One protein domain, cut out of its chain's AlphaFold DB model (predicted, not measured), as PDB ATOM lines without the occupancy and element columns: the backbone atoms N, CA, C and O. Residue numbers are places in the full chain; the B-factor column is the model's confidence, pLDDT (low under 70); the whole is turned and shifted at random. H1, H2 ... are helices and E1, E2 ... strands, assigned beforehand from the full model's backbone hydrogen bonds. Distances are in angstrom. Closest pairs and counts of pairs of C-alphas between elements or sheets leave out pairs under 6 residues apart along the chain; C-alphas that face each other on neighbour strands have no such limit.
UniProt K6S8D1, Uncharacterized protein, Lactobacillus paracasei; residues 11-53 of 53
ATOM      1  N   ASP A  11     -28.862 -21.302  20.444       67.44
ATOM      2  CA  ASP A  11     -30.010 -22.209  20.301       67.44
ATOM      3  C   ASP A  11     -29.836 -23.192  19.123       67.44
ATOM      4  O   ASP A  11     -30.161 -24.383  19.216       67.44
ATOM      5  N   ASP A  12     -29.214 -22.737  18.029       70.06
ATOM      6  CA  ASP A  12     -28.913 -23.585  16.879       70.06
ATOM      7  C   ASP A  12     -27.871 -24.654  17.228       70.06
ATOM      8  O   ASP A  12     -27.975 -25.776  16.735       70.06
ATOM      9  N   TYR A  13     -26.908 -24.377  18.116       67.50
ATOM     10  CA  TYR A  13     -25.929 -25.384  18.551       67.50
ATOM     11  C   TYR A  13     -26.588 -26.566  19.278       67.50
ATOM     12  O   TYR A  13     -26.249 -27.720  18.998       67.50
ATOM     13  N   GLU A  14     -27.556 -26.313  20.164       73.75
ATOM     14  CA  GLU A  14     -28.293 -27.381  20.854       73.75
ATOM     15  C   GLU A  14     -29.139 -28.201  19.876       73.75
ATOM     16  O   GLU A  14     -29.183 -29.437  19.940       73.75
ATOM     17  N   ARG A  15     -29.782 -27.520  18.922       71.69
ATOM     18  CA  ARG A  15     -30.534 -28.164  17.844       71.69
ATOM     19  C   ARG A  15     -29.618 -28.994  16.946       71.69
ATOM     20  O   ARG A  15     -29.978 -30.112  16.581       71.69
ATOM     21  N   PHE A  16     -28.425 -28.503  16.633       72.38
ATOM     22  CA  PHE A  16     -27.454 -29.207  15.805       72.38
ATOM     23  C   PHE A  16     -26.875 -30.442  16.484       72.38
ATOM     24  O   PHE A  16     -26.715 -31.476  15.832       72.38
ATOM     25  N   HIS A  17     -26.650 -30.375  17.795       70.19
ATOM     26  CA  HIS A  17     -26.238 -31.532  18.575       70.19
ATOM     27  C   HIS A  17     -27.324 -32.621  18.578       70.19
ATOM     28  O   HIS A  17     -27.023 -33.799  18.375       70.19
ATOM     29  N   LYS A  18     -28.604 -32.239  18.712       76.75
ATOM     30  CA  LYS A  18     -29.745 -33.172  18.596       76.75
ATOM     31  C   LYS A  18     -29.894 -33.769  17.193       76.75
ATOM     32  O   LYS A  18     -30.316 -34.914  17.071       76.75
ATOM     33  N   LEU A  19     -29.534 -33.020  16.150       73.94
ATOM     34  CA  LEU A  19     -29.536 -33.478  14.754       73.94
ATOM     35  C   LEU A  19     -28.312 -34.344  14.398       73.94
ATOM     36  O   LEU A  19     -28.229 -34.857  13.285       73.94
ATOM     37  N   GLY A  20     -27.377 -34.546  15.333       74.12
ATOM     38  CA  GLY A  20     -26.204 -35.399  15.140       74.12
ATOM     39  C   GLY A  20     -25.043 -34.726  14.402       74.12
ATOM     40  O   GLY A  20     -24.087 -35.411  14.022       74.12
ATOM     41  N   TYR A  21     -25.075 -33.402  14.213       74.00
ATOM     42  CA  TYR A  21     -23.938 -32.685  13.644       74.00
ATOM     43  C   TYR A  21     -22.787 -32.661  14.647       74.00
ATOM     44  O   TYR A  21     -22.871 -32.069  15.720       74.00
ATOM     45  N   ARG A  22     -21.693 -33.334  14.287       67.94
ATOM     46  CA  ARG A  22     -20.513 -33.495  15.149       67.94
ATOM     47  C   ARG A  22     -19.492 -32.365  15.052       67.94
ATOM     48  O   ARG A  22     -18.602 -32.308  15.890       67.94
ATOM     49  N   SER A  23     -19.552 -31.530  14.015       70.94
ATOM     50  CA  SER A  23     -18.550 -30.486  13.797       70.94
ATOM     51  C   SER A  23     -19.105 -29.350  12.948       70.94
ATOM     52  O   SER A  23     -19.851 -29.586  11.997       70.94
ATOM     53  N   MET A  24     -18.709 -28.126  13.285       75.94
ATOM     54  CA  MET A  24     -19.021 -26.927  12.517       75.94
ATOM     55  C   MET A  24     -17.829 -26.551  11.625       75.94
ATOM     56  O   MET A  24     -16.678 -26.745  12.023       75.94
ATOM     57  N   PRO A  25     -18.073 -25.977  10.433       77.69
ATOM     58  CA  PRO A  25     -19.380 -25.595   9.885       77.69
ATOM     59  C   PRO A  25     -20.144 -26.768   9.244       77.69
ATOM     60  O   PRO A  25     -19.535 -27.717   8.752       77.69
ATOM     61  N   VAL A  26     -21.477 -26.678   9.217       79.56
ATOM     62  CA  VAL A  26     -22.357 -27.589   8.462       79.56
ATOM     63  C   VAL A  26     -22.650 -26.961   7.102       79.56
ATOM     64  O   VAL A  26     -23.063 -25.806   7.024       79.56
ATOM     65  N   VAL A  27     -22.428 -27.714   6.030       82.88
ATOM     66  CA  VAL A  27     -22.690 -27.286   4.655       82.88
ATOM     67  C   VAL A  27     -23.964 -27.967   4.172       82.88
ATOM     68  O   VAL A  27     -24.068 -29.189   4.258       82.88
ATOM     69  N   LYS A  28     -24.909 -27.182   3.642       85.50
ATOM     70  CA  LYS A  28     -26.116 -27.669   2.958       85.50
ATOM     71  C   LYS A  28     -26.143 -27.128   1.533       85.50
ATOM     72  O   LYS A  28     -26.143 -25.913   1.340       85.50
ATOM     73  N   ILE A  29     -26.172 -28.014   0.545       84.25
ATOM     74  CA  ILE A  29     -26.292 -27.671  -0.873       84.25
ATOM     75  C   ILE A  29     -27.706 -27.999  -1.323       84.25
ATOM     76  O   ILE A  29     -28.084 -29.165  -1.351       84.25
ATOM     77  N   TYR A  30     -28.468 -26.973  -1.688       83.12
ATOM     78  CA  TYR A  30     -29.805 -27.127  -2.250       83.12
ATOM     79  C   TYR A  30     -29.708 -27.257  -3.766       83.12
ATOM     80  O   TYR A  30     -29.134 -26.396  -4.436       83.12
ATOM     81  N   LYS A  31     -30.273 -28.334  -4.302       83.69
ATOM     82  CA  LYS A  31     -30.377 -28.580  -5.738       83.69
ATOM     83  C   LYS A  31     -31.741 -28.108  -6.249       83.69
ATOM     84  O   LYS A  31     -32.697 -27.949  -5.490       83.69
ATOM     85  N   ALA A  32     -31.830 -27.857  -7.554       82.44
ATOM     86  CA  ALA A  32     -33.048 -27.341  -8.184       82.44
ATOM     87  C   ALA A  32     -34.219 -28.345  -8.175       82.44
ATOM     88  O   ALA A  32     -35.373 -27.941  -8.277       82.44
ATOM     89  N   ASP A  33     -33.928 -29.638  -8.023       81.06
ATOM     90  CA  ASP A  33     -34.903 -30.724  -7.870       81.06
ATOM     91  C   ASP A  33     -35.536 -30.775  -6.464       81.06
ATOM     92  O   ASP A  33     -36.378 -31.628  -6.192       81.06
ATOM     93  N   GLY A  34     -35.145 -29.866  -5.562       81.38
ATOM     94  CA  GLY A  34     -35.639 -29.802  -4.189       81.38
ATOM     95  C   GLY A  34     -34.936 -30.763  -3.231       81.38
ATOM     96  O   GLY A  34     -35.259 -30.768  -2.042       81.38
ATOM     97  N   THR A  35     -33.960 -31.545  -3.704       87.31
ATOM     98  CA  THR A  35     -33.106 -32.338  -2.818       87.31
ATOM     99  C   THR A  35     -31.981 -31.474  -2.251       87.31
ATOM    100  O   THR A  35     -31.598 -30.447  -2.823       87.31
ATOM    101  N   HIS A  36     -31.460 -31.860  -1.087       85.44
ATOM    102  CA  HIS A  36     -30.258 -31.247  -0.544       85.44
ATOM    103  C   HIS A  36     -29.234 -32.296  -0.139       85.44
ATOM    104  O   HIS A  36     -29.574 -33.355   0.383       85.44
ATOM    105  N   ASP A  37     -27.970 -31.964  -0.363       86.44
ATOM    106  CA  ASP A  37     -26.840 -32.683   0.204       86.44
ATOM    107  C   ASP A  37     -26.339 -31.915   1.421       86.44
ATOM    108  O   ASP A  37     -26.202 -30.691   1.387       86.44
ATOM    109  N   GLU A  38     -26.046 -32.636   2.494       87.00
ATOM    110  CA  GLU A  38     -25.626 -32.045   3.754       87.00
ATOM    111  C   GLU A  38     -24.449 -32.801   4.352       87.00
ATOM    112  O   GLU A  38     -24.407 -34.033   4.342       87.00
ATOM    113  N   TRP A  39     -23.477 -32.062   4.883       85.31
ATOM    114  CA  TRP A  39     -22.367 -32.652   5.619       85.31
ATOM    115  C   TRP A  39     -21.732 -31.673   6.611       85.31
ATOM    116  O   TRP A  39     -21.828 -30.454   6.478       85.31
ATOM    117  N   CYS A  40     -21.036 -32.230   7.603       81.69
ATOM    118  CA  CYS A  40     -20.187 -31.477   8.524       81.69
ATOM    119  C   CYS A  40     -18.782 -31.292   7.937       81.69
ATOM    120  O   CYS A  40     -18.203 -32.230   7.383       81.69
ATOM    121  N   GLY A  41     -18.205 -30.111   8.140       82.00
ATOM    122  CA  GLY A  41     -16.866 -29.751   7.693       82.00
ATOM    123  C   GLY A  41     -16.871 -29.004   6.360       82.00
ATOM    124  O   GLY A  41     -17.508 -29.409   5.385       82.00
ATOM    125  N   LEU A  42     -16.113 -27.908   6.308       83.25
ATOM    126  CA  LEU A  42     -15.956 -27.116   5.093       83.25
ATOM    127  C   LEU A  42     -15.097 -27.881   4.075       83.25
ATOM    128  O   LEU A  42     -13.873 -27.888   4.161       83.25
ATOM    129  N   GLN A  43     -15.744 -28.517   3.100       83.88
ATOM    130  CA  GLN A  43     -15.079 -29.217   1.997       83.88
ATOM    131  C   GLN A  43     -15.267 -28.434   0.700       83.88
ATOM    132  O   GLN A  43     -16.217 -28.664  -0.043       83.88
ATOM    133  N   VAL A  44     -14.362 -27.491   0.438       84.50
ATOM    134  CA  VAL A  44     -14.449 -26.599  -0.731       84.50
ATOM    135  C   VAL A  44     -14.417 -27.383  -2.045       84.50
ATOM    136  O   VAL A  44     -15.176 -27.059  -2.950       84.50
ATOM    137  N   ASP A  45     -13.596 -28.431  -2.131       86.50
ATOM    138  CA  ASP A  45     -13.510 -29.299  -3.313       86.50
ATOM    139  C   ASP A  45     -14.870 -29.925  -3.663       86.50
ATOM    140  O   ASP A  45     -15.361 -29.799  -4.783       86.50
ATOM    141  N   LYS A  46     -15.555 -30.471  -2.653       85.75
ATOM    142  CA  LYS A  46     -16.895 -31.042  -2.803       85.75
ATOM    143  C   LYS A  46     -17.938 -29.992  -3.192       85.75
ATOM    144  O   LYS A  46     -18.817 -30.291  -3.987       85.75
ATOM    145  N   ILE A  47     -17.856 -28.768  -2.657       85.75
ATOM    146  CA  ILE A  47     -18.766 -27.668  -3.035       85.75
ATOM    147  C   ILE A  47     -18.569 -27.290  -4.506       85.75
ATOM    148  O   ILE A  47     -19.551 -27.098  -5.219       85.75
ATOM    149  N   LYS A  48     -17.315 -27.219  -4.968       85.81
ATOM    150  CA  LYS A  48     -16.989 -26.855  -6.351       85.81
ATOM    151  C   LYS A  48     -17.605 -27.804  -7.380       85.81
ATOM    152  O   LYS A  48     -18.111 -27.336  -8.395       85.81
ATOM    153  N   GLN A  49     -17.691 -29.101  -7.071       82.12
ATOM    154  CA  GLN A  49     -18.369 -30.091  -7.923       82.12
ATOM    155  C   GLN A  49     -19.847 -29.756  -8.201       82.12
ATOM    156  O   GLN A  49     -20.379 -30.167  -9.227       82.12
ATOM    157  N   TYR A  50     -20.513 -28.996  -7.324       76.69
ATOM    158  CA  TYR A  50     -21.896 -28.543  -7.527       76.69
ATOM    159  C   TYR A  50     -22.008 -27.213  -8.282       76.69
ATOM    160  O   TYR A  50     -23.108 -26.822  -8.664       76.69
ATOM    161  N   THR A  51     -20.897 -26.497  -8.468       72.94
ATOM    162  CA  THR A  51     -20.857 -25.208  -9.176       72.94
ATOM    163  C   THR A  51     -20.210 -25.289 -10.556       72.94
ATOM    164  O   THR A  51     -20.447 -24.402 -11.364       72.94
ATOM    165  N   GLU A  52     -19.395 -26.313 -10.820       67.50
ATOM    166  CA  GLU A  52     -18.653 -26.501 -12.081       67.50
ATOM    167  C   GLU A  52     -19.334 -27.490 -13.057       67.50
ATOM    168  O   GLU A  52     -18.676 -28.019 -13.952       67.50
ATOM    169  N   GLY A  53     -20.636 -27.750 -12.882       53.22
ATOM    170  CA  GLY A  53     -21.469 -28.556 -13.789       53.22
ATOM    171  C   GLY A  53     -22.173 -27.746 -14.870       53.22
ATOM    172  O   GLY A  53     -22.480 -26.560 -14.616       53.22
TER     173      GLY A  53
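What this domain is: This is residues 11 to 53 of the 53 residues of an uncharacterized protein of Lactobacillus paracasei (UniProt K6S8D1). A slender hairpin of two strands, E1 and E2, stands between helix H1, set off at one end of the long axis, and the short helix H2 towards the other end. The printed part has 43 residues with two named helices and two named strands, in the order H1, E1, E2, H2; the sheet, E1 - E2, is antiparallel and the class is mixed. The whole is loose, with a radius of gyration of the C-alphas of 11.9 A, and elongated, spanning 35 by 22 by 14 A.

How they stand to each other: Look first at E1, residues 26 to 30, and E2, residues 36 to 40, a hairpin with 168 degrees between their directions. There N 27 and O 39 are within hydrogen-bond range at 2.8 A. H2, residues 44 to 48, comes nearest E1 at the C-alphas of Ile 47 and Ile 29, 7.8 A apart. H1, residues 11 to 18, is apart from E2 and H2. In both helices every O i to N i+4 pair is within hydrogen-bond range.

Where its parts are: Find C-alpha 26 at (-22.357, -27.589, 8.462); from there E1 runs 13.1 A, and E2 measures 13.6 A. H1 begins at C-alpha 11, (-30.010, -22.209, 20.301), and runs 11.1 A; H2, 6.2 A long, ends at C-alpha 48, (-16.989, -26.855, -6.351).

The domain as a whole: The C-alphas farthest apart, those of Asp 11 and Gly 53, are 35.7 A apart. The printed part has no cut and no long link. The model's pLDDT is under 70 at residues 11, 13, 22 and 52 to 53.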